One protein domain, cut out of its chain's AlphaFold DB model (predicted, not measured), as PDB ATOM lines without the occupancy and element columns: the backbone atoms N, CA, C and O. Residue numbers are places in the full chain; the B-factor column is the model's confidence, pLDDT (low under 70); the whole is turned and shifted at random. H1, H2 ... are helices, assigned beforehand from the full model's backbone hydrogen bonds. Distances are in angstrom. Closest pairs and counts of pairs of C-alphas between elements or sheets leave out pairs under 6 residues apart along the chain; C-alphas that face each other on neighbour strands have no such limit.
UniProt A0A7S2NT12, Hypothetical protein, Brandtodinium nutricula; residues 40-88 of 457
ATOM      1  N   GLU A  40     -18.283 -39.620  22.828       87.06
ATOM      2  CA  GLU A  40     -19.247 -40.697  23.074       87.06
ATOM      3  C   GLU A  40     -20.570 -40.168  23.651       87.06
ATOM      4  O   GLU A  40     -21.650 -40.524  23.185       87.06
ATOM      5  N   ARG A  41     -20.510 -39.264  24.636       85.81
ATOM      6  CA  ARG A  41     -21.697 -38.739  25.326       85.81
ATOM      7  C   ARG A  41     -22.452 -37.705  24.492       85.81
ATOM      8  O   ARG A  41     -23.685 -37.648  24.551       85.81
ATOM      9  N   CYS A  42     -21.736 -36.918  23.696       86.75
ATOM     10  CA  CYS A  42     -22.299 -35.986  22.727       86.75
ATOM     11  C   CYS A  42     -23.044 -36.726  21.614       86.75
ATOM     12  O   CYS A  42     -24.227 -36.467  21.386       86.75
ATOM     13  N   VAL A  43     -22.401 -37.714  20.998       89.62
ATOM     14  CA  VAL A  43     -22.991 -38.526  19.932       89.62
ATOM     15  C   VAL A  43     -24.136 -39.390  20.463       89.62
ATOM     16  O   VAL A  43     -25.193 -39.466  19.839       89.62
ATOM     17  N   GLU A  44     -24.012 -39.971  21.659       90.25
ATOM     18  CA  GLU A  44     -25.107 -40.711  22.295       90.25
ATOM     19  C   GLU A  44     -26.325 -39.807  22.543       90.25
ATOM     20  O   GLU A  44     -27.471 -40.209  22.336       90.25
ATOM     21  N   THR A  45     -26.098 -38.568  22.981       89.00
ATOM     22  CA  THR A  45     -27.171 -37.594  23.203       89.00
ATOM     23  C   THR A  45     -27.814 -37.173  21.885       89.00
ATOM     24  O   THR A  45     -29.041 -37.152  21.802       89.00
ATOM     25  N   PHE A  46     -27.026 -36.934  20.837       90.38
ATOM     26  CA  PHE A  46     -27.526 -36.655  19.491       90.38
ATOM     27  C   PHE A  46     -28.400 -37.800  18.958       90.38
ATOM     28  O   PHE A  46     -29.548 -37.571  18.570       90.38
ATOM     29  N   ALA A  47     -27.918 -39.042  19.046       91.00
ATOM     30  CA  ALA A  47     -28.660 -40.233  18.644       91.00
ATOM     31  C   ALA A  47     -29.971 -40.395  19.436       91.00
ATOM     32  O   ALA A  47     -31.031 -40.583  18.848       91.00
ATOM     33  N   ARG A  48     -29.947 -40.229  20.769       91.69
ATOM     34  CA  ARG A  48     -31.156 -40.305  21.620       91.69
ATOM     35  C   ARG A  48     -32.236 -39.290  21.251       91.69
ATOM     36  O   ARG A  48     -33.410 -39.531  21.522       91.69
ATOM     37  N   HIS A  49     -31.852 -38.160  20.666       89.81
ATOM     38  CA  HIS A  49     -32.780 -37.129  20.210       89.81
ATOM     39  C   HIS A  49     -33.296 -37.355  18.777       89.81
ATOM     40  O   HIS A  49     -34.005 -36.504  18.237       89.81
ATOM     41  N   GLY A  50     -33.015 -38.519  18.188       91.00
ATOM     42  CA  GLY A  50     -33.436 -38.876  16.837       91.00
ATOM     43  C   GLY A  50     -32.527 -38.292  15.754       91.00
ATOM     44  O   GLY A  50     -32.991 -38.021  14.646       91.00
ATOM     45  N   GLY A  51     -31.277 -37.979  16.111       89.75
ATOM     46  CA  GLY A  51     -30.316 -37.335  15.226       89.75
ATOM     47  C   GLY A  51     -29.825 -38.256  14.112       89.75
ATOM     48  O   GLY A  51     -29.760 -37.813  12.970       89.75
ATOM     49  N   CYS A  52     -29.551 -39.534  14.401       92.44
ATOM     50  CA  CYS A  52     -29.104 -40.486  13.377       92.44
ATOM     51  C   CYS A  52     -30.194 -40.730  12.318       92.44
ATOM     52  O   CYS A  52     -29.903 -40.822  11.131       92.44
ATOM     53  N   GLU A  53     -31.462 -40.778  12.725       92.06
ATOM     54  CA  GLU A  53     -32.606 -40.921  11.823       92.06
ATOM     55  C   GLU A  53     -32.810 -39.665  10.975       92.06
ATOM     56  O   GLU A  53     -33.149 -39.768   9.800       92.06
ATOM     57  N   ALA A  54     -32.589 -38.480  11.551       85.19
ATOM     58  CA  ALA A  54     -32.630 -37.228  10.804       85.19
ATOM     59  C   ALA A  54     -31.501 -37.158   9.760       85.19
ATOM     60  O   ALA A  54     -31.742 -36.716   8.642       85.19
ATOM     61  N   VAL A  55     -30.305 -37.659  10.093       80.12
ATOM     62  CA  VAL A  55     -29.166 -37.794   9.167       80.12
ATOM     63  C   VAL A  55     -29.487 -38.774   8.043       80.12
ATOM     64  O   VAL A  55     -29.362 -38.411   6.877       80.12
ATOM     65  N   ALA A  56     -29.977 -39.973   8.367       83.44
ATOM     66  CA  ALA A  56     -30.363 -40.971   7.367       83.44
ATOM     67  C   ALA A  56     -31.485 -40.476   6.434       83.44
ATOM     68  O   ALA A  56     -31.537 -40.854   5.268       83.44
ATOM     69  N   ALA A  57     -32.374 -39.611   6.931       80.94
ATOM     70  CA  ALA A  57     -33.457 -39.017   6.153       80.94
ATOM     71  C   ALA A  57     -33.065 -37.735   5.388       80.94
ATOM     72  O   ALA A  57     -33.905 -37.199   4.665       80.94
ATOM     73  N   GLY A  58     -31.850 -37.203   5.571       75.19
ATOM     74  CA  GLY A  58     -31.460 -35.891   5.035       75.19
ATOM     75  C   GLY A  58     -32.295 -34.723   5.589       75.19
ATOM     76  O   GLY A  58     -32.451 -33.692   4.936       75.19
ATOM     77  N   ASP A  59     -32.876 -34.863   6.784       79.19
ATOM     78  CA  ASP A  59     -33.749 -33.864   7.411       79.19
ATOM     79  C   ASP A  59     -32.917 -32.794   8.137       79.19
ATOM     80  O   ASP A  59     -32.773 -32.786   9.364       79.19
ATOM     81  N   HIS A  60     -32.339 -31.881   7.356       68.50
ATOM     82  CA  HIS A  60     -31.379 -30.886   7.848       68.50
ATOM     83  C   HIS A  60     -31.971 -29.947   8.910       68.50
ATOM     84  O   HIS A  60     -31.277 -29.582   9.859       68.50
ATOM     85  N   ALA A  61     -33.260 -29.605   8.812       68.06
ATOM     86  CA  ALA A  61     -33.935 -28.753   9.795       68.06
ATOM     87  C   ALA A  61     -34.053 -29.448  11.160       68.06
ATOM     88  O   ALA A  61     -33.893 -28.829  12.216       68.06
ATOM     89  N   ARG A  62     -34.305 -30.760  11.151       79.31
ATOM     90  CA  ARG A  62     -34.357 -31.562  12.369       79.31
ATOM     91  C   ARG A  62     -32.970 -31.796  12.957       79.31
ATOM     92  O   ARG A  62     -32.827 -31.706  14.176       79.31
ATOM     93  N   ILE A  63     -31.958 -32.036  12.121       78.50
ATOM     94  CA  ILE A  63     -30.554 -32.126  12.555       78.50
ATOM     95  C   ILE A  63     -30.149 -30.828  13.258       78.50
ATOM     96  O   ILE A  63     -29.680 -30.870  14.395       78.50
ATOM     97  N   GLU A  64     -30.406 -29.675  12.638       70.88
ATOM     98  CA  GLU A  64     -30.096 -28.361  13.204       70.88
ATOM     99  C   GLU A  64     -30.803 -28.134  14.549       70.88
ATOM    100  O   GLU A  64     -30.161 -27.742  15.525       70.88
ATOM    101  N   GLY A  65     -32.096 -28.454  14.647       76.31
ATOM    102  CA  GLY A  65     -32.851 -28.331  15.896       76.31
ATOM    103  C   GLY A  65     -32.312 -29.202  17.038       76.31
ATOM    104  O   GLY A  65     -32.355 -28.795  18.201       76.31
ATOM    105  N   ILE A  66     -31.776 -30.386  16.724       81.06
ATOM    106  CA  ILE A  66     -31.165 -31.287  17.709       81.06
ATOM    107  C   ILE A  66     -29.791 -30.759  18.126       81.06
ATOM    108  O   ILE A  66     -29.546 -30.595  19.323       81.06
ATOM    109  N   VAL A  67     -28.923 -30.453  17.158       75.06
ATOM    110  CA  VAL A  67     -27.551 -29.958  17.373       75.06
ATOM    111  C   VAL A  67     -27.550 -28.653  18.171       75.06
ATOM    112  O   VAL A  67     -26.767 -28.504  19.105       75.06
ATOM    113  N   MET A  68     -28.486 -27.745  17.890       70.81
ATOM    114  CA  MET A  68     -28.629 -26.467  18.601       70.81
ATOM    115  C   MET A  68     -29.408 -26.577  19.921       70.81
ATOM    116  O   MET A  68     -29.659 -25.571  20.591       70.81
ATOM    117  N   SER A  69     -29.806 -27.783  20.333       76.31
ATOM    118  CA  SER A  69     -30.484 -27.973  21.610       76.31
ATOM    119  C   SER A  69     -29.532 -27.729  22.785       76.31
ATOM    120  O   SER A  69     -28.342 -28.043  22.750       76.31
ATOM    121  N   ARG A  70     -30.077 -27.245  23.910       67.94
ATOM    122  CA  ARG A  70     -29.317 -27.092  25.168       67.94
ATOM    123  C   ARG A  70     -28.684 -28.398  25.674       67.94
ATOM    124  O   ARG A  70     -27.808 -28.340  26.526       67.94
ATOM    125  N   ASN A  71     -29.121 -29.559  25.184       71.56
ATOM    126  CA  ASN A  71     -28.562 -30.855  25.574       71.56
ATOM    127  C   ASN A  71     -27.241 -31.168  24.858       71.56
ATOM    128  O   ASN A  71     -26.460 -31.958  25.375       71.56
ATOM    129  N   LEU A  72     -26.990 -30.531  23.709       75.44
ATOM    130  CA  LEU A  72     -25.753 -30.642  22.932       75.44
ATOM    131  C   LEU A  72     -24.921 -29.354  22.963       75.44
ATOM    132  O   LEU A  72     -23.940 -29.222  22.235       75.44
ATOM    133  N   SER A  73     -25.265 -28.398  23.831       67.44
ATOM    134  CA  SER A  73     -24.458 -27.191  24.014       67.44
ATOM    135  C   SER A  73     -23.044 -27.562  24.484       67.44
ATOM    136  O   SER A  73     -22.904 -28.181  25.539       67.44
ATOM    137  N   GLY A  74     -22.027 -27.173  23.712       64.06
ATOM    138  CA  GLY A  74     -20.622 -27.565  23.890       64.06
ATOM    139  C   GLY A  74     -20.194 -28.752  23.017       64.06
ATOM    140  O   GLY A  74     -19.034 -28.837  22.642       64.06
ATOM    141  N   CYS A  75     -21.111 -29.639  22.619       73.12
ATOM    142  CA  CYS A  75     -20.787 -30.795  21.772       73.12
ATOM    143  C   CYS A  75     -20.433 -30.417  20.330       73.12
ATOM    144  O   CYS A  75     -19.682 -31.134  19.686       73.12
ATOM    145  N   LEU A  76     -20.948 -29.285  19.833       63.28
ATOM    146  CA  LEU A  76     -20.581 -28.732  18.521       63.28
ATOM    147  C   LEU A  76     -19.091 -28.393  18.383       63.28
ATOM    148  O   LEU A  76     -18.634 -28.129  17.276       63.28
ATOM    149  N   GLU A  77     -18.383 -28.295  19.504       58.44
ATOM    150  CA  GLU A  77     -16.984 -27.872  19.576       58.44
ATOM    151  C   GLU A  77     -16.045 -29.077  19.749       58.44
ATOM    152  O   GLU A  77     -14.848 -28.898  19.934       58.44
ATOM    153  N   GLN A  78     -16.579 -30.304  19.716       64.69
ATOM    154  CA  GLN A  78     -15.814 -31.539  19.851       64.69
ATOM    155  C   GLN A  78     -15.655 -32.228  18.489       64.69
ATOM    156  O   GLN A  78     -16.612 -32.334  17.719       64.69
ATOM    157  N   ASP A  79     -14.447 -32.714  18.212       68.06
ATOM    158  CA  ASP A  79     -14.112 -33.498  17.020       68.06
ATOM    159  C   ASP A  79     -14.506 -34.966  17.246       68.06
ATOM    160  O   ASP A  79     -13.722 -35.757  17.761       68.06
ATOM    161  N   CYS A  80     -15.770 -35.286  16.957       76.50
ATOM    162  CA  CYS A  80     -16.394 -36.576  17.283       76.50
ATOM    163  C   CYS A  80     -16.713 -37.420  16.052       76.50
ATOM    164  O   CYS A  80     -17.687 -38.175  16.052       76.50
ATOM    165  N   GLU A  81     -15.958 -37.227  14.973       73.31
ATOM    166  CA  GLU A  81     -16.209 -37.867  13.684       73.31
ATOM    167  C   GLU A  81     -16.235 -39.395  13.802       73.31
ATOM    168  O   GLU A  81     -17.169 -40.032  13.315       73.31
ATOM    169  N   THR A  82     -15.258 -39.979  14.500       75.31
ATOM    170  CA  THR A  82     -15.149 -41.430  14.686       75.31
ATOM    171  C   THR A  82     -16.367 -41.986  15.418       75.31
ATOM    172  O   THR A  82     -17.066 -42.854  14.899       75.31
ATOM    173  N   GLU A  83     -16.691 -41.437  16.586       85.12
ATOM    174  CA  GLU A  83     -17.808 -41.884  17.417       85.12
ATOM    175  C   GLU A  83     -19.149 -41.656  16.715       85.12
ATOM    176  O   GLU A  83     -20.071 -42.465  16.842       85.12
ATOM    177  N   PHE A  84     -19.271 -40.562  15.959       83.50
ATOM    178  CA  PHE A  84     -20.450 -40.264  15.157       83.50
ATOM    179  C   PHE A  84     -20.646 -41.295  14.049       83.50
ATOM    180  O   PHE A  84     -21.751 -41.816  13.909       83.50
ATOM    181  N   ASN A  85     -19.592 -41.629  13.306       78.81
ATOM    182  CA  ASN A  85     -19.647 -42.602  12.217       78.81
ATOM    183  C   ASN A  85     -19.902 -44.028  12.727       78.81
ATOM    184  O   ASN A  85     -20.655 -44.777  12.108       78.81
ATOM    185  N   GLU A  86     -19.347 -44.390  13.884       83.25
ATOM    186  CA  GLU A  86     -19.632 -45.670  14.541       83.25
ATOM    187  C   GLU A  86     -21.088 -45.773  15.018       83.25
ATOM    188  O   GLU A  86     -21.695 -46.846  14.978       83.25
ATOM    189  N   ARG A  87     -21.669 -44.665  15.492       84.88
ATOM    190  CA  ARG A  87     -22.987 -44.662  16.143       84.88
ATOM    191  C   ARG A  87     -24.150 -44.361  15.208       84.88
ATOM    192  O   ARG A  87     -25.237 -44.901  15.412       84.88
ATOM    193  N   CYS A  88     -23.935 -43.491  14.233       84.88
ATOM    194  CA  CYS A  88     -24.870 -43.155  13.170       84.88
ATOM    195  C   CYS A  88     -24.300 -43.650  11.828       84.88
ATOM    196  O   CYS A  88     -24.021 -42.822  10.956       84.88
TER     197      CYS A  88
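What this domain is: This is residues 40 to 88 of the 457 residues of the protein "Hypothetical protein" of Brandtodinium nutricula (UniProt A0A7S2NT12). Four short helices make a small rounded body of two pairs: H1, the longest, with H4 crossing it at a steep angle, and H2 and H3, a helical hairpin set near the last residues of H1. A long link with no named element, residues 68 to 80, leads from the hairpin back to H4. The printed part has 49 residues, with four named helices in the order H1, H2, H3, H4 and no named strand; its class is all helix. It is compact, with a radius of gyration of the C-alphas of 9.7 A, and its C-alphas span 23 by 22 by 15 A.

Where its parts are: Find C-alpha 40 at (-19.247, -40.697, 23.074); from there H1, residues 40 to 48, runs 12.0 A to C-alpha 48 at (-31.156, -40.305, 21.620). After it look for H2, residues 51 to 56, 8.7 A long, and then H3, residues 60 to 67, 10.3 A long. Further on you meet H4, residues 81 to 87, which runs 9.9 A and ends at C-alpha 87 at (-22.987, -44.662, 16.143).

How they stand to each other: Start at H1. It touches H4, and the closest C-alphas, those of Val 43 and Phe 84, are 5.7 A apart. The two run the same way at a steep tilt of 49 degrees. Look next at Phe 46: its C-alpha is 6.7 A from that of Ile 66, the closest pair of H1 and H3, which are close but not clearly touching and run opposite ways at a steep tilt of 49 degrees. H1 and H2 are also close but not clearly touching, with the C-alphas of Phe 46 and Cys 52 closest at 7.4 A; their lines are only just about perpendicular, at 70.4 degrees. H2 and H3 touch and form a helical hairpin, opposite ways at a shallow tilt of 25 degrees, with the C-alphas of Ala 54 and Ile 63 closest at 5.8 A. H2 and H4 are close but not clearly touching and about perpendicular, at 87 degrees; their closest C-alphas, those of Cys 52 and Arg 87, are 7.9 A apart. H3 and H4 are apart. In H1, H2, H3 and H4 every O i to N i+4 pair is within hydrogen-bond range.

The domain as a whole: The two C-alphas farthest apart, those of Ala 57 and Gly 74, are 24.7 A apart. The printed part has no cut. The links from H1 to H2 and from H2 to H3 are tight, and the link from H3 to H4 is long, with 13 residues whose C-alphas lie 8 to 12 A from the mean of the C-alphas. The mean pLDDT of the printed part is 79.3; look for values under 70 at residues 60 to 61, 70, 73 to 74 and 76 to 79.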